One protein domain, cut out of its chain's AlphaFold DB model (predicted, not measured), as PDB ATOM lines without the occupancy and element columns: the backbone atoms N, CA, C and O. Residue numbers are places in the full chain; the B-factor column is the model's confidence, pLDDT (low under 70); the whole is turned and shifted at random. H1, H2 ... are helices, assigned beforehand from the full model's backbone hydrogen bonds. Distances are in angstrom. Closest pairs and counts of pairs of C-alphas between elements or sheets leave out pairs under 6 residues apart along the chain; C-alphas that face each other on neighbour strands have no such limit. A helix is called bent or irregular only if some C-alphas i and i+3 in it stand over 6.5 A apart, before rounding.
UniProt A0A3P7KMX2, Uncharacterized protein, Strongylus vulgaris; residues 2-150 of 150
ATOM      1  N   GLU A   2       3.419  -7.229 -21.619       61.66
ATOM      2  CA  GLU A   2       2.954  -8.395 -20.831       61.66
ATOM      3  C   GLU A   2       4.001  -8.999 -19.878       61.66
ATOM      4  O   GLU A   2       3.707  -9.220 -18.708       61.66
ATOM      5  N   LYS A   3       5.253  -9.180 -20.325       68.25
ATOM      6  CA  LYS A   3       6.335  -9.689 -19.456       68.25
ATOM      7  C   LYS A   3       6.628  -8.768 -18.266       68.25
ATOM      8  O   LYS A   3       6.934  -9.248 -17.185       68.25
ATOM      9  N   ALA A   4       6.515  -7.453 -18.464       75.00
ATOM     10  CA  ALA A   4       6.737  -6.470 -17.405       75.00
ATOM     11  C   ALA A   4       5.603  -6.497 -16.372       75.00
ATOM     12  O   ALA A   4       5.868  -6.372 -15.182       75.00
ATOM     13  N   ILE A   5       4.364  -6.725 -16.823       83.88
ATOM     14  CA  ILE A   5       3.205  -6.897 -15.942       83.88
ATOM     15  C   ILE A   5       3.388  -8.156 -15.090       83.88
ATOM     16  O   ILE A   5       3.240  -8.080 -13.876       83.88
ATOM     17  N   TYR A   6       3.801  -9.276 -15.693       84.25
ATOM     18  CA  TYR A   6       4.061 -10.509 -14.946       84.25
ATOM     19  C   TYR A   6       5.139 -10.320 -13.873       84.25
ATOM     20  O   TYR A   6       4.904 -10.614 -12.704       84.25
ATOM     21  N   THR A   7       6.302  -9.770 -14.237       83.88
ATOM     22  CA  THR A   7       7.385  -9.535 -13.271       83.88
ATOM     23  C   THR A   7       6.957  -8.571 -12.163       83.88
ATOM     24  O   THR A   7       7.269  -8.814 -11.000       83.88
ATOM     25  N   ALA A   8       6.197  -7.519 -12.486       86.81
ATOM     26  CA  ALA A   8       5.647  -6.610 -11.484       86.81
ATOM     27  C   ALA A   8       4.694  -7.335 -10.520       86.81
ATOM     28  O   ALA A   8       4.810  -7.160  -9.310       86.81
ATOM     29  N   SER A   9       3.809  -8.200 -11.027       88.00
ATOM     30  CA  SER A   9       2.930  -9.022 -10.188       88.00
ATOM     31  C   SER A   9       3.719  -9.951  -9.263       88.00
ATOM     32  O   SER A   9       3.397 -10.025  -8.080       88.00
ATOM     33  N   VAL A  10       4.781 -10.605  -9.751       86.62
ATOM     34  CA  VAL A  10       5.643 -11.455  -8.907       86.62
ATOM     35  C   VAL A  10       6.310 -10.636  -7.799       86.62
ATOM     36  O   VAL A  10       6.306 -11.057  -6.646       86.62
ATOM     37  N   ILE A  11       6.833  -9.447  -8.115       86.25
ATOM     38  CA  ILE A  11       7.456  -8.563  -7.118       86.25
ATOM     39  C   ILE A  11       6.442  -8.152  -6.043       86.25
ATOM     40  O   ILE A  11       6.757  -8.206  -4.857       86.25
ATOM     41  N   VAL A  12       5.215  -7.791  -6.433       89.06
ATOM     42  CA  VAL A  12       4.149  -7.433  -5.482       89.06
ATOM     43  C   VAL A  12       3.788  -8.617  -4.585       89.06
ATOM     44  O   VAL A  12       3.677  -8.444  -3.376       89.06
ATOM     45  N   ILE A  13       3.654  -9.822  -5.144       86.44
ATOM     46  CA  ILE A  13       3.364 -11.036  -4.365       86.44
ATOM     47  C   ILE A  13       4.476 -11.303  -3.341       86.44
ATOM     48  O   ILE A  13       4.186 -11.578  -2.178       86.44
ATOM     49  N   LEU A  14       5.744 -11.168  -3.735       83.56
ATOM     50  CA  LEU A  14       6.866 -11.330  -2.808       83.56
ATOM     51  C   LEU A  14       6.890 -10.249  -1.725       83.56
ATOM     52  O   LEU A  14       7.137 -10.566  -0.565       83.56
ATOM     53  N   LEU A  15       6.579  -8.996  -2.065       84.69
ATOM     54  CA  LEU A  15       6.455  -7.922  -1.078       84.69
ATOM     55  C   LEU A  15       5.346  -8.209  -0.064       84.69
ATOM     56  O   LEU A  15       5.551  -7.988   1.126       84.69
ATOM     57  N   ILE A  16       4.205  -8.747  -0.505       86.38
ATOM     58  CA  ILE A  16       3.134  -9.183   0.397       86.38
ATOM     59  C   ILE A  16       3.664 -10.265   1.348       86.38
ATOM     60  O   ILE A  16       3.505 -10.127   2.556       86.38
ATOM     61  N   TYR A  17       4.361 -11.290   0.848       81.38
ATOM     62  CA  TYR A  17       4.935 -12.331   1.713       81.38
ATOM     63  C   TYR A  17       5.941 -11.789   2.739       81.38
ATOM     64  O   TYR A  17       5.948 -12.244   3.884       81.38
ATOM     65  N   VAL A  18       6.745 -10.793   2.357       81.44
ATOM     66  CA  VAL A  18       7.682 -10.113   3.262       81.44
ATOM     67  C   VAL A  18       6.937  -9.298   4.323       81.44
ATOM     68  O   VAL A  18       7.261  -9.405   5.502       81.44
ATOM     69  N   ILE A  19       5.915  -8.525   3.936       83.75
ATOM     70  CA  ILE A  19       5.120  -7.699   4.862       83.75
ATOM     71  C   ILE A  19       4.359  -8.567   5.869       83.75
ATOM     72  O   ILE A  19       4.306  -8.239   7.051       83.75
ATOM     73  N   PHE A  20       3.792  -9.688   5.418       81.31
ATOM     74  CA  PHE A  20       3.092 -10.636   6.287       81.31
ATOM     75  C   PHE A  20       4.044 -11.459   7.172       81.31
ATOM     76  O   PHE A  20       3.578 -12.192   8.041       81.31
ATOM     77  N   GLY A  21       5.363 -11.344   6.980       70.12
ATOM     78  CA  GLY A  21       6.358 -12.014   7.816       70.12
ATOM     79  C   GLY A  21       6.273 -13.538   7.750       70.12
ATOM     80  O   GLY A  21       6.546 -14.208   8.746       70.12
ATOM     81  N   VAL A  22       5.870 -14.094   6.600       71.19
ATOM     82  CA  VAL A  22       5.739 -15.547   6.424       71.19
ATOM     83  C   VAL A  22       7.135 -16.166   6.418       71.19
ATOM     84  O   VAL A  22       7.851 -16.143   5.414       71.19
ATOM     85  N   LYS A  23       7.535 -16.698   7.576       64.50
ATOM     86  CA  LYS A  23       8.890 -17.206   7.818       64.50
ATOM     87  C   LYS A  23       9.262 -18.379   6.902       64.50
ATOM     88  O   LYS A  23      10.429 -18.475   6.541       64.50
ATOM     89  N   ASP A  24       8.285 -19.162   6.431       60.72
ATOM     90  CA  ASP A  24       8.491 -20.230   5.435       60.72
ATOM     91  C   ASP A  24       9.158 -19.744   4.135       60.72
ATOM     92  O   ASP A  24       9.858 -20.504   3.471       60.72
ATOM     93  N   PHE A  25       8.956 -18.475   3.766       57.16
ATOM     94  CA  PHE A  25       9.469 -17.900   2.518       57.16
ATOM     95  C   PHE A  25      10.545 -16.829   2.747       57.16
ATOM     96  O   PHE A  25      11.443 -16.668   1.916       57.16
ATOM     97  N   ALA A  26      10.479 -16.116   3.875       58.97
ATOM     98  CA  ALA A  26      11.287 -14.931   4.162       58.97
ATOM     99  C   ALA A  26      12.404 -15.148   5.205       58.97
ATOM    100  O   ALA A  26      12.926 -14.172   5.737       58.97
ATOM    101  N   TYR A  27      12.778 -16.395   5.519       60.31
ATOM    102  CA  TYR A  27      13.849 -16.669   6.489       60.31
ATOM    103  C   TYR A  27      15.225 -16.141   6.030       60.31
ATOM    104  O   TYR A  27      15.998 -15.657   6.852       60.31
ATOM    105  N   SER A  28      15.528 -16.181   4.724       70.50
ATOM    106  CA  SER A  28      16.790 -15.690   4.149       70.50
ATOM    107  C   SER A  28      16.570 -14.939   2.829       70.50
ATOM    108  O   SER A  28      15.627 -15.200   2.082       70.50
ATOM    109  N   ILE A  29      17.484 -14.023   2.495       73.25
ATOM    110  CA  ILE A  29      17.529 -13.371   1.174       73.25
ATOM    111  C   ILE A  29      17.704 -14.423   0.064       73.25
ATOM    112  O   ILE A  29      17.147 -14.283  -1.024       73.25
ATOM    113  N   GLU A  30      18.418 -15.513   0.353       77.31
ATOM    114  CA  GLU A  30      18.660 -16.613  -0.586       77.31
ATOM    115  C   GLU A  30      17.390 -17.425  -0.880       77.31
ATOM    116  O   GLU A  30      17.148 -17.799  -2.034       77.31
ATOM    117  N   SER A  31      16.536 -17.658   0.128       76.19
ATOM    118  CA  SER A  31      15.252 -18.346  -0.073       76.19
ATOM    119  C   SER A  31      14.313 -17.484  -0.908       76.19
ATOM    120  O   SER A  31      13.725 -17.968  -1.877       76.19
ATOM    121  N   LEU A  32      14.247 -16.185  -0.612       80.00
ATOM    122  CA  LEU A  32      13.440 -15.235  -1.371       80.00
ATOM    123  C   LEU A  32      13.891 -15.155  -2.838       80.00
ATOM    124  O   LEU A  32      13.055 -15.223  -3.741       80.00
ATOM    125  N   ALA A  33      15.201 -15.074  -3.090       83.38
ATOM    126  CA  ALA A  33      15.753 -15.070  -4.444       83.38
ATOM    127  C   ALA A  33      15.442 -16.373  -5.203       83.38
ATOM    128  O   ALA A  33      15.094 -16.336  -6.386       83.38
ATOM    129  N   SER A  34      15.498 -17.516  -4.516       84.12
ATOM    130  CA  SER A  34      15.160 -18.822  -5.091       84.12
ATOM    131  C   SER A  34      13.686 -18.892  -5.498       84.12
ATOM    132  O   SER A  34      13.376 -19.257  -6.632       84.12
ATOM    133  N   PHE A  35      12.768 -18.466  -4.624       83.69
ATOM    134  CA  PHE A  35      11.338 -18.419  -4.941       83.69
ATOM    135  C   PHE A  35      11.016 -17.426  -6.059       83.69
ATOM    136  O   PHE A  35      10.214 -17.741  -6.937       83.69
ATOM    137  N   PHE A  36      11.678 -16.267  -6.090       86.88
ATOM    138  CA  PHE A  36      11.555 -15.321  -7.201       86.88
ATOM    139  C   PHE A  36      11.914 -15.971  -8.542       86.88
ATOM    140  O   PHE A  36      11.162 -15.854  -9.513       86.88
ATOM    141  N   LEU A  37      13.031 -16.700  -8.588       87.62
ATOM    142  CA  LEU A  37      13.498 -17.383  -9.791       87.62
ATOM    143  C   LEU A  37      12.515 -18.485 -10.219       87.62
ATOM    144  O   LEU A  37      12.155 -18.566 -11.396       87.62
ATOM    145  N   VAL A  38      12.003 -19.270  -9.265       89.12
ATOM    146  CA  VAL A  38      10.981 -20.300  -9.515       89.12
ATOM    147  C   VAL A  38       9.710 -19.689 -10.107       89.12
ATOM    148  O   VAL A  38       9.230 -20.179 -11.130       89.12
ATOM    149  N   PHE A  39       9.186 -18.599  -9.537       88.25
ATOM    150  CA  PHE A  39       8.003 -17.923 -10.080       88.25
ATOM    151  C   PHE A  39       8.254 -17.349 -11.478       88.25
ATOM    152  O   PHE A  39       7.366 -17.399 -12.333       88.25
ATOM    153  N   LEU A  40       9.455 -16.838 -11.750       88.38
ATOM    154  CA  LEU A  40       9.806 -16.292 -13.059       88.38
ATOM    155  C   LEU A  40       9.853 -17.386 -14.136       88.38
ATOM    156  O   LEU A  40       9.228 -17.236 -15.189       88.38
ATOM    157  N   ILE A  41      10.527 -18.507 -13.855       88.69
ATOM    158  CA  ILE A  41      10.582 -19.664 -14.764       88.69
ATOM    159  C   ILE A  41       9.188 -20.263 -14.956       88.69
ATOM    160  O   ILE A  41       8.792 -20.530 -16.091       88.69
ATOM    161  N   TYR A  42       8.427 -20.427 -13.871       89.12
ATOM    162  CA  TYR A  42       7.061 -20.941 -13.927       89.12
ATOM    163  C   TYR A  42       6.190 -20.109 -14.874       89.12
ATOM    164  O   TYR A  42       5.538 -20.671 -15.750       89.12
ATOM    165  N   GLY A  43       6.240 -18.779 -14.765       86.69
ATOM    166  CA  GLY A  43       5.487 -17.882 -15.642       86.69
ATOM    167  C   GLY A  43       5.850 -18.037 -17.109       86.69
ATOM    168  O   GLY A  43       4.970 -18.126 -17.963       86.69
ATOM    169  N   PHE A  44       7.148 -18.127 -17.409       87.38
ATOM    170  CA  PHE A  44       7.616 -18.335 -18.776       87.38
ATOM    171  C   PHE A  44       7.111 -19.667 -19.351       87.38
ATOM    172  O   PHE A  44       6.557 -19.698 -20.450       87.38
ATOM    173  N   CYS A  45       7.225 -20.757 -18.589       88.25
ATOM    174  CA  CYS A  45       6.736 -22.070 -18.999       88.25
ATOM    175  C   CYS A  45       5.207 -22.113 -19.142       88.25
ATOM    176  O   CYS A  45       4.707 -22.677 -20.114       88.25
ATOM    177  N   ALA A  46       4.464 -21.510 -18.210       85.88
ATOM    178  CA  ALA A  46       3.004 -21.478 -18.231       85.88
ATOM    179  C   ALA A  46       2.470 -20.714 -19.451       85.88
ATOM    180  O   ALA A  46       1.557 -21.192 -20.123       85.88
ATOM    181  N   VAL A  47       3.084 -19.573 -19.793       87.25
ATOM    182  CA  VAL A  47       2.730 -18.795 -20.990       87.25
ATOM    183  C   VAL A  47       2.986 -19.604 -22.264       87.25
ATOM    184  O   VAL A  47       2.112 -19.666 -23.128       87.25
ATOM    185  N   LEU A  48       4.135 -20.281 -22.380       88.19
ATOM    186  CA  LEU A  48       4.428 -21.142 -23.535       88.19
ATOM    187  C   LEU A  48       3.413 -22.285 -23.679       88.19
ATOM    188  O   LEU A  48       2.906 -22.523 -24.776       88.19
ATOM    189  N   TRP A  49       3.077 -22.959 -22.576       85.62
ATOM    190  CA  TRP A  49       2.059 -24.011 -22.560       85.62
ATOM    191  C   TRP A  49       0.682 -23.493 -22.976       85.62
ATOM    192  O   TRP A  49       0.007 -24.131 -23.787       85.62
ATOM    193  N   ALA A  50       0.284 -22.323 -22.471       86.75
ATOM    194  CA  ALA A  50      -0.974 -21.692 -22.842       86.75
ATOM    195  C   ALA A  50      -1.035 -21.403 -24.349       86.75
ATOM    196  O   ALA A  50      -2.020 -21.766 -24.984       86.75
ATOM    197  N   TYR A  51       0.029 -20.855 -24.949       87.69
ATOM    198  CA  TYR A  51       0.080 -20.606 -26.397       87.69
ATOM    199  C   TYR A  51      -0.034 -21.886 -27.236       87.69
ATOM    200  O   TYR A  51      -0.740 -21.904 -28.247       87.69
ATOM    201  N   VAL A  52       0.637 -22.970 -26.831       88.62
ATOM    202  CA  VAL A  52       0.578 -24.256 -27.548       88.62
ATOM    203  C   VAL A  52      -0.832 -24.846 -27.499       88.62
ATOM    204  O   VAL A  52      -1.355 -25.288 -28.525       88.62
ATOM    205  N   LEU A  53      -1.466 -24.831 -26.325       86.19
ATOM    206  CA  LEU A  53      -2.810 -25.373 -26.133       86.19
ATOM    207  C   LEU A  53      -3.886 -24.500 -26.792       86.19
ATOM    208  O   LEU A  53      -4.846 -25.035 -27.346       86.19
ATOM    209  N   GLN A  54      -3.704 -23.177 -26.812       86.94
ATOM    210  CA  GLN A  54      -4.650 -22.242 -27.422       86.94
ATOM    211  C   GLN A  54      -4.874 -22.501 -28.912       86.94
ATOM    212  O   GLN A  54      -5.991 -22.325 -29.390       86.94
ATOM    213  N   ARG A  55      -3.864 -23.010 -29.631       86.19
ATOM    214  CA  ARG A  55      -3.957 -23.332 -31.066       86.19
ATOM    215  C   ARG A  55      -5.010 -24.397 -31.402       86.19
ATOM    216  O   ARG A  55      -5.372 -24.548 -32.564       86.19
ATOM    217  N   ARG A  56      -5.481 -25.159 -30.411       84.31
ATOM    218  CA  ARG A  56      -6.507 -26.199 -30.582       84.31
ATOM    219  C   ARG A  56      -7.941 -25.677 -30.471       84.31
ATOM    220  O   ARG A  56      -8.858 -26.451 -30.719       84.31
ATOM    221  N   PHE A  57      -8.138 -24.413 -30.104       85.25
ATOM    222  CA  PHE A  57      -9.458 -23.835 -29.868       85.25
ATOM    223  C   PHE A  57      -9.769 -22.726 -30.871       85.25
ATOM    224  O   PHE A  57      -8.928 -21.879 -31.153       85.25
ATOM    225  N   GLU A  58     -11.009 -22.702 -31.356       83.31
ATOM    226  CA  GLU A  58     -11.502 -21.658 -32.263       83.31
ATOM    227  C   GLU A  58     -11.856 -20.362 -31.515       83.31
ATOM    228  O   GLU A  58     -11.694 -19.268 -32.052       83.31
ATOM    229  N   VAL A  59     -12.303 -20.473 -30.254       89.06
ATOM    230  CA  VAL A  59     -12.726 -19.334 -29.421       89.06
ATOM    231  C   VAL A  59     -11.670 -19.024 -28.344       89.06
ATOM    232  O   VAL A  59     -11.498 -19.822 -27.415       89.06
ATOM    233  N   PRO A  60     -11.005 -17.850 -28.386       83.38
ATOM    234  CA  PRO A  60      -9.904 -17.518 -27.472       83.38
ATOM    235  C   PRO A  60     -10.299 -17.448 -25.990       83.38
ATOM    236  O   PRO A  60      -9.568 -17.932 -25.128       83.38
ATOM    237  N   ALA A  61     -11.464 -16.872 -25.678       87.12
ATOM    238  CA  ALA A  61     -11.901 -16.670 -24.294       87.12
ATOM    239  C   ALA A  61     -12.175 -17.998 -23.565       87.12
ATOM    240  O   ALA A  61     -11.727 -18.203 -22.438       87.12
ATOM    241  N   LEU A  62     -12.862 -18.927 -24.236       88.25
ATOM    242  CA  LEU A  62     -13.149 -20.262 -23.705       88.25
ATOM    243  C   LEU A  62     -11.865 -21.086 -23.534       88.25
ATOM    244  O   LEU A  62     -11.702 -21.780 -22.532       88.25
ATOM    245  N   SER A  63     -10.930 -20.949 -24.476       88.00
ATOM    246  CA  SER A  63      -9.618 -21.593 -24.431       88.00
ATOM    247  C   SER A  63      -8.823 -21.204 -23.185       88.00
ATOM    248  O   SER A  63      -8.346 -22.072 -22.455       88.00
ATOM    249  N   PHE A  64      -8.745 -19.905 -22.879       86.56
ATOM    250  CA  PHE A  64      -8.019 -19.415 -21.707       86.56
ATOM    251  C   PHE A  64      -8.543 -20.017 -20.395       86.56
ATOM    252  O   PHE A  64      -7.754 -20.474 -19.564       86.56
ATOM    253  N   VAL A  65      -9.867 -20.068 -20.226       90.56
ATOM    254  CA  VAL A  65     -10.498 -20.608 -19.013       90.56
ATOM    255  C   VAL A  65     -10.273 -22.119 -18.902       90.56
ATOM    256  O   VAL A  65      -9.825 -22.592 -17.859       90.56
ATOM    257  N   LEU A  66     -10.515 -22.878 -19.976       91.00
ATOM    258  CA  LEU A  66     -10.345 -24.336 -19.966       91.00
ATOM    259  C   LEU A  66      -8.893 -24.760 -19.746       91.00
ATOM    260  O   LEU A  66      -8.636 -25.679 -18.970       91.00
ATOM    261  N   ILE A  67      -7.940 -24.088 -20.396       90.44
ATOM    262  CA  ILE A  67      -6.512 -24.365 -20.219       90.44
ATOM    263  C   ILE A  67      -6.092 -24.074 -18.779       90.44
ATOM    264  O   ILE A  67      -5.398 -24.891 -18.173       90.44
ATOM    265  N   SER A  68      -6.544 -22.956 -18.206       88.38
ATOM    266  CA  SER A  68      -6.218 -22.594 -16.822       88.38
ATOM    267  C   SER A  68      -6.749 -23.633 -15.834       88.38
ATOM    268  O   SER A  68      -5.992 -24.139 -15.011       88.38
ATOM    269  N   ILE A  69      -8.021 -24.023 -15.951       92.00
ATOM    270  CA  ILE A  69      -8.626 -25.027 -15.062       92.00
ATOM    271  C   ILE A  69      -7.965 -26.399 -15.257       92.00
ATOM    272  O   ILE A  69      -7.647 -27.068 -14.277       92.00
ATOM    273  N   GLY A  70      -7.717 -26.810 -16.503       91.12
ATOM    274  CA  GLY A  70      -7.103 -28.102 -16.814       91.12
ATOM    275  C   GLY A  70      -5.681 -28.225 -16.268       91.12
ATOM    276  O   GLY A  70      -5.355 -29.199 -15.593       91.12
ATOM    277  N   THR A  71      -4.841 -27.216 -16.509       89.44
ATOM    278  CA  THR A  71      -3.456 -27.194 -16.010       89.44
ATOM    279  C   THR A  71      -3.392 -27.096 -14.486       89.44
ATOM    280  O   THR A  71      -2.569 -27.774 -13.870       89.44
ATOM    281  N   PHE A  72      -4.290 -26.325 -13.868       90.44
ATOM    282  CA  PHE A  72      -4.403 -26.225 -12.415       90.44
ATOM    283  C   PHE A  72      -4.828 -27.551 -11.776       90.44
ATOM    284  O   PHE A  72      -4.183 -28.014 -10.835       90.44
ATOM    285  N   PHE A  73      -5.866 -28.195 -12.316       93.25
ATOM    286  CA  PHE A  73      -6.375 -29.467 -11.807       93.25
ATOM    287  C   PHE A  73      -5.325 -30.576 -11.908       93.25
ATOM    288  O   PHE A  73      -5.022 -31.231 -10.912       93.25
ATOM    289  N   VAL A  74      -4.717 -30.745 -13.087       91.38
ATOM    290  CA  VAL A  74      -3.665 -31.751 -13.296       91.38
ATOM    291  C   VAL A  74      -2.468 -31.480 -12.388       91.38
ATOM    292  O   VAL A  74      -1.952 -32.411 -11.776       91.38
ATOM    293  N   GLY A  75      -2.060 -30.217 -12.244       90.94
ATOM    294  CA  GLY A  75      -0.959 -29.836 -11.365       90.94
ATOM    295  C   GLY A  75      -1.206 -30.199  -9.903       90.94
ATOM    296  O   GLY A  75      -0.358 -30.840  -9.291       90.94
ATOM    297  N   ILE A  76      -2.375 -29.854  -9.358       91.12
ATOM    298  CA  ILE A  76      -2.717 -30.161  -7.960       91.12
ATOM    299  C   ILE A  76      -2.798 -31.665  -7.731       91.12
ATOM    300  O   ILE A  76      -2.197 -32.163  -6.784       91.12
ATOM    301  N   VAL A  77      -3.517 -32.393  -8.587       92.50
ATOM    302  CA  VAL A  77      -3.683 -33.842  -8.423       92.50
ATOM    303  C   VAL A  77      -2.328 -34.545  -8.503       92.50
ATOM    304  O   VAL A  77      -2.038 -35.392  -7.660       92.50
ATOM    305  N   ALA A  78      -1.468 -34.162  -9.451       91.31
ATOM    306  CA  ALA A  78      -0.116 -34.703  -9.568       91.31
ATOM    307  C   ALA A  78       0.735 -34.404  -8.323       91.31
ATOM    308  O   ALA A  78       1.350 -35.316  -7.769       91.31
ATOM    309  N   SER A  79       0.740 -33.152  -7.853       91.69
ATOM    310  CA  SER A  79       1.509 -32.739  -6.674       91.69
ATOM    311  C   SER A  79       1.045 -33.461  -5.413       91.69
ATOM    312  O   SER A  79       1.868 -34.035  -4.707       91.69
ATOM    313  N   LEU A  80      -0.264 -33.506  -5.159       91.44
ATOM    314  CA  LEU A  80      -0.826 -34.210  -4.004       91.44
ATOM    315  C   LEU A  80      -0.536 -35.711  -4.056       91.44
ATOM    316  O   LEU A  80      -0.200 -36.299  -3.033       91.44
ATOM    317  N   THR A  81      -0.623 -36.325  -5.238       90.44
ATOM    318  CA  THR A  81      -0.316 -37.752  -5.404       90.44
ATOM    319  C   THR A  81       1.122 -38.049  -4.992       90.44
ATOM    320  O   THR A  81       1.353 -38.962  -4.202       90.44
ATOM    321  N   VAL A  82       2.090 -37.264  -5.473       89.88
ATOM    322  CA  VAL A  82       3.505 -37.460  -5.124       89.88
ATOM    323  C   VAL A  82       3.753 -37.197  -3.640       89.88
ATOM    324  O   VAL A  82       4.390 -38.025  -2.997       89.88
ATOM    325  N   MET A  83       3.179 -36.131  -3.073       89.62
ATOM    326  CA  MET A  83       3.298 -35.832  -1.638       89.62
ATOM    327  C   MET A  83       2.759 -36.972  -0.765       89.62
ATOM    328  O   MET A  83       3.400 -37.362   0.207       89.62
ATOM    329  N   VAL A  84       1.600 -37.541  -1.108       89.69
ATOM    330  CA  VAL A  84       1.018 -38.668  -0.362       89.69
ATOM    331  C   VAL A  84       1.894 -39.914  -0.478       89.69
ATOM    332  O   VAL A  84       2.140 -40.575   0.529       89.69
ATOM    333  N   ILE A  85       2.398 -40.230  -1.676       87.62
ATOM    334  CA  ILE A  85       3.306 -41.368  -1.865       87.62
ATOM    335  C   ILE A  85       4.588 -41.172  -1.045       87.62
ATOM    336  O   ILE A  85       5.026 -42.114  -0.394       87.62
ATOM    337  N   GLU A  86       5.155 -39.964  -1.019       86.38
ATOM    338  CA  GLU A  86       6.359 -39.642  -0.239       86.38
ATOM    339  C   GLU A  86       6.146 -39.870   1.268       86.38
ATOM    340  O   GLU A  86       7.015 -40.424   1.940       86.38
ATOM    341  N   GLN A  87       4.964 -39.542   1.800       85.88
ATOM    342  CA  GLN A  87       4.612 -39.851   3.192       85.88
ATOM    343  C   GLN A  87       4.445 -41.360   3.434       85.88
ATOM    344  O   GLN A  87       4.884 -41.882   4.458       85.88
ATOM    345  N   LEU A  88       3.832 -42.086   2.495       87.56
ATOM    346  CA  LEU A  88       3.631 -43.535   2.609       87.56
ATOM    347  C   LEU A  88       4.937 -44.329   2.459       87.56
ATOM    348  O   LEU A  88       5.095 -45.370   3.097       87.56
ATOM    349  N   MET A  89       5.903 -43.817   1.692       85.88
ATOM    350  CA  MET A  89       7.239 -44.405   1.548       85.88
ATOM    351  C   MET A  89       7.996 -44.514   2.876       85.88
ATOM    352  O   MET A  89       8.863 -45.376   3.000       85.88
ATOM    353  N   GLN A  90       7.674 -43.686   3.878       79.56
ATOM    354  CA  GLN A  90       8.268 -43.815   5.212       79.56
ATOM    355  C   GLN A  90       7.850 -45.112   5.925       79.56
ATOM    356  O   GLN A  90       8.569 -45.577   6.807       79.56
ATOM    357  N   LYS A  91       6.703 -45.700   5.555       81.81
ATOM    358  CA  LYS A  91       6.208 -46.969   6.107       81.81
ATOM    359  C   LYS A  91       6.549 -48.168   5.230       81.81
ATOM    360  O   LYS A  91       6.944 -49.196   5.769       81.81
ATOM    361  N   ASP A  92       6.427 -48.029   3.909       81.25
ATOM    362  CA  ASP A  92       6.580 -49.137   2.965       81.25
ATOM    363  C   ASP A  92       7.617 -48.819   1.865       81.25
ATOM    364  O   ASP A  92       7.346 -48.027   0.954       81.25
ATOM    365  N   PRO A  93       8.803 -49.464   1.872       79.62
ATOM    366  CA  PRO A  93       9.881 -49.168   0.920       79.62
ATOM    367  C   PRO A  93       9.594 -49.650  -0.512       79.62
ATOM    368  O   PRO A  93      10.300 -49.282  -1.450       79.62
ATOM    369  N   THR A  94       8.548 -50.450  -0.725       82.69
ATOM    370  CA  THR A  94       8.131 -50.915  -2.059       82.69
ATOM    371  C   THR A  94       7.528 -49.793  -2.917       82.69
ATOM    372  O   THR A  94       7.466 -49.924  -4.140       82.69
ATOM    373  N   LEU A  95       7.142 -48.658  -2.315       80.38
ATOM    374  CA  LEU A  95       6.550 -47.508  -3.011       80.38
ATOM    375  C   LEU A  95       7.587 -46.552  -3.638       80.38
ATOM    376  O   LEU A  95       7.218 -45.586  -4.308       80.38
ATOM    377  N   VAL A  96       8.886 -46.833  -3.503       83.31
ATOM    378  CA  VAL A  96       9.963 -46.001  -4.074       83.31
ATOM    379  C   VAL A  96       9.929 -45.992  -5.608       83.31
ATOM    380  O   VAL A  96      10.144 -44.957  -6.248       83.31
ATOM    381  N   THR A  97       9.629 -47.138  -6.221       83.56
ATOM    382  CA  THR A  97       9.545 -47.272  -7.681       83.56
ATOM    383  C   THR A  97       8.412 -46.427  -8.281       83.56
ATOM    384  O   THR A  97       8.711 -45.604  -9.152       83.56
ATOM    385  N   PRO A  98       7.139 -46.535  -7.834       83.31
ATOM    386  CA  PRO A  98       6.062 -45.700  -8.370       83.31
ATOM    387  C   PRO A  98       6.280 -44.207  -8.100       83.31
ATOM    388  O   PRO A  98       6.015 -43.396  -8.985       83.31
ATOM    389  N   HIS A  99       6.847 -43.834  -6.947       87.00
ATOM    390  CA  HIS A  99       7.219 -42.444  -6.669       87.00
ATOM    391  C   HIS A  99       8.188 -41.875  -7.712       87.00
ATOM    392  O   HIS A  99       7.985 -40.772  -8.221       87.00
ATOM    393  N   THR A 100       9.232 -42.636  -8.051       85.12
ATOM    394  CA  THR A 100      10.257 -42.213  -9.016       85.12
ATOM    395  C   THR A 100       9.658 -42.018 -10.407       85.12
ATOM    396  O   THR A 100       9.912 -41.002 -11.054       85.12
ATOM    397  N   VAL A 101       8.810 -42.953 -10.843       88.25
ATOM    398  CA  VAL A 101       8.146 -42.879 -12.151       88.25
ATOM    399  C   VAL A 101       7.184 -41.691 -12.212       88.25
ATOM    400  O   VAL A 101       7.280 -40.882 -13.133       88.25
ATOM    401  N   CYS A 102       6.300 -41.532 -11.221       85.31
ATOM    402  CA  CYS A 102       5.366 -40.405 -11.168       85.31
ATOM    403  C   CYS A 102       6.101 -39.061 -11.123       85.31
ATOM    404  O   CYS A 102       5.754 -38.152 -11.872       85.31
ATOM    405  N   SER A 103       7.159 -38.956 -10.316       85.25
ATOM    406  CA  SER A 103       7.946 -37.725 -10.205       85.25
ATOM    407  C   SER A 103       8.635 -37.345 -11.515       85.25
ATOM    408  O   SER A 103       8.689 -36.163 -11.845       85.25
ATOM    409  N   MET A 104       9.137 -38.323 -12.278       86.81
ATOM    410  CA  MET A 104       9.738 -38.071 -13.592       86.81
ATOM    411  C   MET A 104       8.699 -37.649 -14.633       86.81
ATOM    412  O   MET A 104       8.928 -36.698 -15.377       86.81
ATOM    413  N   VAL A 105       7.554 -38.332 -14.685       87.88
ATOM    414  CA  VAL A 105       6.505 -38.048 -15.675       87.88
ATOM    415  C   VAL A 105       5.846 -36.694 -15.408       87.88
ATOM    416  O   VAL A 105       5.607 -35.923 -16.338       87.88
ATOM    417  N   PHE A 106       5.577 -36.368 -14.143       87.88
ATOM    418  CA  PHE A 106       4.886 -35.131 -13.784       87.88
ATOM    419  C   PHE A 106       5.760 -33.881 -13.891       87.88
ATOM    420  O   PHE A 106       5.221 -32.778 -13.964       87.88
ATOM    421  N   LEU A 107       7.080 -34.040 -14.027       85.56
ATOM    422  CA  LEU A 107       8.036 -32.940 -14.185       85.56
ATOM    423  C   LEU A 107       7.778 -32.074 -15.432       85.56
ATOM    424  O   LEU A 107       8.211 -30.924 -15.503       85.56
ATOM    425  N   ILE A 108       7.051 -32.617 -16.413       85.88
ATOM    426  CA  ILE A 108       6.627 -31.916 -17.632       85.88
ATOM    427  C   ILE A 108       5.605 -30.810 -17.317       85.88
ATOM    428  O   ILE A 108       5.537 -29.804 -18.029       85.88
ATOM    429  N   PHE A 109       4.815 -30.972 -16.252       86.75
ATOM    430  CA  PHE A 109       3.788 -30.012 -15.877       86.75
ATOM    431  C   PHE A 109       4.394 -28.876 -15.040       86.75
ATOM    432  O   PHE A 109       4.835 -29.109 -13.911       86.75
ATOM    433  N   PRO A 110       4.363 -27.617 -15.520       86.88
ATOM    434  CA  PRO A 110       4.957 -26.500 -14.785       86.88
ATOM    435  C   PRO A 110       4.280 -26.278 -13.424       86.88
ATOM    436  O   PRO A 110       4.948 -25.938 -12.452       86.88
ATOM    437  N   GLN A 111       2.971 -26.538 -13.338       89.44
ATOM    438  CA  GLN A 111       2.200 -26.421 -12.099       89.44
ATOM    439  C   GLN A 111       2.625 -27.449 -11.040       89.44
ATOM    440  O   GLN A 111       2.682 -27.116  -9.858       89.44
ATOM    441  N   TYR A 112       2.970 -28.672 -11.457       90.19
ATOM    442  CA  TYR A 112       3.481 -29.704 -10.551       90.19
ATOM    443  C   TYR A 112       4.829 -29.288  -9.946       90.19
ATOM    444  O   TYR A 112       5.017 -29.366  -8.730       90.19
ATOM    445  N   ASN A 113       5.739 -28.779 -10.784       89.50
ATOM    446  CA  ASN A 113       7.059 -28.320 -10.345       89.50
ATOM    447  C   ASN A 113       6.956 -27.173  -9.336       89.50
ATOM    448  O   ASN A 113       7.682 -27.161  -8.343       89.50
ATOM    449  N   LEU A 114       6.026 -26.238  -9.563       89.56
ATOM    450  CA  LEU A 114       5.757 -25.146  -8.632       89.56
ATOM    451  C   LEU A 114       5.259 -25.673  -7.277       89.56
ATOM    452  O   LEU A 114       5.789 -25.287  -6.236       89.56
ATOM    453  N   GLY A 115       4.277 -26.581  -7.288       88.38
ATOM    454  CA  GLY A 115       3.725 -27.178  -6.070       88.38
ATOM    455  C   GLY A 115       4.777 -27.933  -5.252       88.38
ATOM    456  O   GLY A 115       4.860 -27.756  -4.037       88.38
ATOM    457  N   MET A 116       5.636 -28.712  -5.915       88.94
ATOM    458  CA  MET A 116       6.725 -29.438  -5.251       88.94
ATOM    459  C   MET A 116       7.817 -28.511  -4.706       88.94
ATOM    460  O   MET A 116       8.350 -28.782  -3.630       88.94
ATOM    461  N   ALA A 117       8.149 -27.421  -5.408       88.62
ATOM    462  CA  ALA A 117       9.126 -26.442  -4.930       88.62
ATOM    463  C   ALA A 117       8.658 -25.762  -3.634       88.62
ATOM    464  O   ALA A 117       9.433 -25.647  -2.686       88.62
ATOM    465  N   ILE A 118       7.380 -25.373  -3.574       86.88
ATOM    466  CA  ILE A 118       6.774 -24.786  -2.373       86.88
ATOM    467  C   ILE A 118       6.775 -25.795  -1.222       86.88
ATOM    468  O   ILE A 118       7.268 -25.483  -0.143       86.88
ATOM    469  N   PHE A 119       6.292 -27.015  -1.462       87.50
ATOM    470  CA  PHE A 119       6.231 -28.054  -0.434       87.50
ATOM    471  C   PHE A 119       7.602 -28.381   0.165       87.50
ATOM    472  O   PHE A 119       7.755 -28.403   1.386       87.50
ATOM    473  N   ARG A 120       8.622 -28.570  -0.680       85.69
ATOM    474  CA  ARG A 120       9.992 -28.820  -0.213       85.69
ATOM    475  C   ARG A 120      10.563 -27.630   0.550       85.69
ATOM    476  O   ARG A 120      11.232 -27.838   1.555       85.69
ATOM    477  N   GLY A 121      10.282 -26.405   0.105       84.38
ATOM    478  CA  GLY A 121      10.680 -25.193   0.818       84.38
ATOM    479  C   GLY A 121      10.097 -25.130   2.231       84.38
ATOM    480  O   GLY A 121      10.846 -24.972   3.192       84.38
ATOM    481  N   SER A 122       8.787 -25.354   2.372       84.38
ATOM    482  CA  SER A 122       8.116 -25.406   3.678       84.38
ATOM    483  C   SER A 122       8.646 -26.537   4.563       84.38
ATOM    484  O   SER A 122       8.846 -26.347   5.759       84.38
ATOM    485  N   PHE A 123       8.929 -27.709   3.990       84.12
ATOM    486  CA  PHE A 123       9.496 -28.828   4.744       84.12
ATOM    487  C   PHE A 123      10.893 -28.506   5.295       84.12
ATOM    488  O   PHE A 123      11.171 -28.750   6.468       84.12
ATOM    489  N   VAL A 124      11.763 -27.898   4.481       83.94
ATOM    490  CA  VAL A 124      13.097 -27.454   4.920       83.94
ATOM    491  C   VAL A 124      12.989 -26.414   6.034       83.94
ATOM    492  O   VAL A 124      13.714 -26.505   7.024       83.94
ATOM    493  N   PHE A 125      12.063 -25.461   5.917       81.69
ATOM    494  CA  PHE A 125      11.836 -24.467   6.962       81.69
ATOM    495  C   PHE A 125      11.413 -25.109   8.294       81.69
ATOM    496  O   PHE A 125      11.978 -24.788   9.342       81.69
ATOM    497  N   GLN A 126      10.483 -26.070   8.260       84.75
ATOM    498  CA  GLN A 126      10.070 -26.815   9.453       84.75
ATOM    499  C   GLN A 126      11.241 -27.569  10.094       84.75
ATOM    500  O   GLN A 126      11.388 -27.542  11.315       84.75
ATOM    501  N   LEU A 127      12.110 -28.193   9.294       83.94
ATOM    502  CA  LEU A 127      13.300 -28.879   9.805       83.94
ATOM    503  C   LEU A 127      14.276 -27.927  10.508       83.94
ATOM    504  O   LEU A 127      14.809 -28.279  11.560       83.94
ATOM    505  N   ILE A 128      14.492 -26.725   9.964       84.12
ATOM    506  CA  ILE A 128      15.356 -25.711  10.589       84.12
ATOM    507  C   ILE A 128      14.769 -25.270  11.933       84.12
ATOM    508  O   ILE A 128      15.488 -25.260  12.929       84.12
ATOM    509  N   GLN A 129      13.464 -24.987  11.990       84.12
ATOM    510  CA  GLN A 129      12.791 -24.610  13.239       84.12
ATOM    511  C   GLN A 129      12.908 -25.693  14.316       84.12
ATOM    512  O   GLN A 129      13.182 -25.399  15.478       84.12
ATOM    513  N   ILE A 130      12.717 -26.953  13.925       87.44
ATOM    514  CA  ILE A 130      12.862 -28.097  14.824       87.44
ATOM    515  C   ILE A 130      14.307 -28.187  15.338       87.44
ATOM    516  O   ILE A 130      14.522 -28.353  16.538       87.44
ATOM    517  N   GLY A 131      15.297 -28.031  14.455       84.44
ATOM    518  CA  GLY A 131      16.714 -28.033  14.820       84.44
ATOM    519  C   GLY A 131      17.095 -26.914  15.796       84.44
ATOM    520  O   GLY A 131      17.776 -27.179  16.786       84.44
ATOM    521  N   GLU A 132      16.623 -25.687  15.560       87.25
ATOM    522  CA  GLU A 132      16.842 -24.545  16.461       87.25
ATOM    523  C   GLU A 132      16.238 -24.788  17.852       87.25
ATOM    524  O   GLU A 132      16.893 -24.520  18.863       87.25
ATOM    525  N   ASN A 133      15.027 -25.356  17.919       88.62
ATOM    526  CA  ASN A 133      14.380 -25.693  19.189       88.62
ATOM    527  C   ASN A 133      15.179 -26.734  19.984       88.62
ATOM    528  O   ASN A 133      15.455 -26.516  21.163       88.62
ATOM    529  N   TYR A 134      15.607 -27.829  19.346       88.06
ATOM    530  CA  TYR A 134      16.409 -28.855  20.022       88.06
ATOM    531  C   TYR A 134      17.743 -28.310  20.535       88.06
ATOM    532  O   TYR A 134      18.185 -28.660  21.629       88.06
ATOM    533  N   LEU A 135      18.389 -27.437  19.760       89.50
ATOM    534  CA  LEU A 135      19.662 -26.839  20.149       89.50
ATOM    535  C   LEU A 135      19.493 -25.899  21.352       89.50
ATOM    536  O   LEU A 135      20.325 -25.911  22.262       89.50
ATOM    537  N   SER A 136      18.397 -25.136  21.399       87.06
ATOM    538  CA  SER A 136      18.054 -24.290  22.547       87.06
ATOM    539  C   SER A 136      17.796 -25.112  23.814       87.06
ATOM    540  O   SER A 136      18.374 -24.814  24.863       87.06
ATOM    541  N   GLU A 137      17.004 -26.186  23.715       89.19
ATOM    542  CA  GLU A 137      16.752 -27.096  24.840       89.19
ATOM    543  C   GLU A 137      18.043 -27.736  25.358       89.19
ATOM    544  O   GLU A 137      18.271 -27.791  26.567       89.19
ATOM    545  N   PHE A 138      18.928 -28.165  24.456       89.75
ATOM    546  CA  PHE A 138      20.206 -28.771  24.816       89.75
ATOM    547  C   PHE A 138      21.130 -27.803  25.576       89.75
ATOM    548  O   PHE A 138      21.699 -28.168  26.607       89.75
ATOM    549  N   ILE A 139      21.252 -26.553  25.113       88.88
ATOM    550  CA  ILE A 139      22.045 -25.514  25.796       88.88
ATOM    551  C   ILE A 139      21.483 -25.218  27.191       88.88
ATOM    552  O   ILE A 139      22.249 -25.035  28.146       88.88
ATOM    553  N   LEU A 140      20.156 -25.185  27.322       88.69
ATOM    554  CA  LEU A 140      19.488 -24.950  28.599       88.69
ATOM    555  C   LEU A 140      19.774 -26.095  29.577       88.69
ATOM    556  O   LEU A 140      20.183 -25.839  30.707       88.69
ATOM    557  N   LEU A 141      19.684 -27.345  29.114       89.00
ATOM    558  CA  LEU A 141      20.026 -28.539  29.891       89.00
ATOM    559  C   LEU A 141      21.469 -28.507  30.411       89.00
ATOM    560  O   LEU A 141      21.698 -28.736  31.600       89.00
ATOM    561  N   ILE A 142      22.439 -28.169  29.553       87.00
ATOM    562  CA  ILE A 142      23.852 -28.039  29.950       87.00
ATOM    563  C   ILE A 142      24.028 -26.940  30.999       87.00
ATOM    564  O   ILE A 142      24.726 -27.139  31.995       87.00
ATOM    565  N   THR A 143      23.389 -25.788  30.799       84.44
ATOM    566  CA  THR A 143      23.499 -24.647  31.716       84.44
ATOM    567  C   THR A 143      22.912 -24.981  33.089       84.44
ATOM    568  O   THR A 143      23.533 -24.691  34.112       84.44
ATOM    569  N   THR A 144      21.760 -25.655  33.131       83.69
ATOM    570  CA  THR A 144      21.145 -26.143  34.375       83.69
ATOM    571  C   THR A 144      22.016 -27.191  35.067       83.69
ATOM    572  O   THR A 144      22.192 -27.123  36.282       83.69
ATOM    573  N   PHE A 145      22.622 -28.119  34.320       81.62
ATOM    574  CA  PHE A 145      23.534 -29.118  34.883       81.62
ATOM    575  C   PHE A 145      24.782 -28.465  35.501       81.62
ATOM    576  O   PHE A 145      25.193 -28.812  36.608       81.62
ATOM    577  N   PHE A 146      25.354 -27.459  34.835       76.69
ATOM    578  CA  PHE A 146      26.519 -26.730  35.339       76.69
ATOM    579  C   PHE A 146      26.200 -25.876  36.580       76.69
ATOM    580  O   PHE A 146      27.039 -25.756  37.471       76.69
ATOM    581  N   LEU A 147      24.984 -25.322  36.676       71.81
ATOM    582  CA  LEU A 147      24.499 -24.599  37.860       71.81
ATOM    583  C   LEU A 147      24.219 -25.510  39.063       71.81
ATOM    584  O   LEU A 147      24.388 -25.065  40.189       71.81
ATOM    585  N   LEU A 148      23.816 -26.764  38.841       72.00
ATOM    586  CA  LEU A 148      23.576 -27.756  39.902       72.00
ATOM    587  C   LEU A 148      24.857 -28.418  40.434       72.00
ATOM    588  O   LEU A 148      24.820 -29.053  41.484       72.00
ATOM    589  N   THR A 149      25.974 -28.298  39.711       65.19
ATOM    590  CA  THR A 149      27.269 -28.896  40.095       65.19
ATOM    591  C   THR A 149      28.200 -27.891  40.805       65.19
ATOM    592  O   THR A 149      29.335 -28.232  41.138       65.19
ATOM    593  N   LYS A 150      27.738 -26.655  41.042       52.81
ATOM    594  CA  LYS A 150      28.384 -25.643  41.895       52.81
ATOM    595  C   LYS A 150      27.643 -25.507  43.216       52.81
ATOM    596  O   LYS A 150      28.339 -25.260  44.223       52.81
TER     597      LYS A 150
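What this domain is: This is residues 2 to 150 of the 150 residues of an uncharacterized protein of Strongylus vulgaris (UniProt A0A3P7KMX2). Two long helices, H3 and H4, spread from their link as a V, and the first part of the still longer helix H6 fits between them, touching both. H1 packs on H3, H5 folds back along H4 as a helical hairpin, and residues 130 to 150, mostly the far part of H6, stick out as a long free arm. The printed part has 149 residues with six named helices, H1 to H6 in order along the chain, and no named strand; the class is all helix. It is loose, with a radius of gyration of the C-alphas of 21.3 A, and flat, spanning 84 by 43 by 18 A.

How they stand to each other: H1, residues 2 to 19, touches H3, residues 29 to 54, with residues 6 to 14 alone; the closest C-alphas, of Val 10 and Phe 39, are 7.0 A apart. They run opposite ways at a tilt of 37 degrees, only just steep. H2, residues 23 to 26, touches H6, residues 110 to 148, at the C-alphas of Asp 24 and Ser 122, 5.5 A apart. H3 is the hub, touching four helices, among them H2 only at the corner, with the C-alphas of Ala 26 and Leu 32 closest at 5.9 A. H3 touches H4, residues 60 to 89, with residues 50 to 54 alone, opposite ways at a steep tilt of 50 degrees; the C-alphas of Gln 54 and Ser 63 are closest, 5.8 A apart. H3 and H6 touch, opposite ways at a shallow tilt of 17 degrees, closest at the C-alphas of Tyr 42 and Pro 110, 6.0 A. H4 and H5, residues 93 to 106, form a hairpin at a shallow tilt of 19 degrees; their closest C-alphas, of Met 89 and Leu 95, are 5.6 A apart. H4 and H6 touch, the same way at a steep tilt of 39 degrees, with the C-alphas of Gly 75 and Tyr 112 closest at 4.5 A. H5 and H6 are close but not clearly touching. H1 and H6 are apart. Every O i to N i+4 pair is within hydrogen-bond range in H1, H3, H4 and H6, and 8 of 10 are in H5; H2 is too short for such a pair.

Where its parts are: H1 begins at C-alpha 2, (2.954, -8.395, -20.831), and is 25.8 A long. H2 has four residues. H3 is 37.3 A long and H4 43.1 A. H5, 20.9 A, is only just irregular: C-alphas 94 and 97 are 6.8 A apart. H6, 57.8 A, ends at C-alpha 148, (23.576, -27.756, 39.902).

The domain as a whole: The C-alphas of Glu 58 and Lys 150, the two farthest apart, are 84.3 A apart. The printed part has no cut, and its five links between helices are tight. Confidence is under 70 at residues 2 to 3, 23 to 27 and 149 to 150.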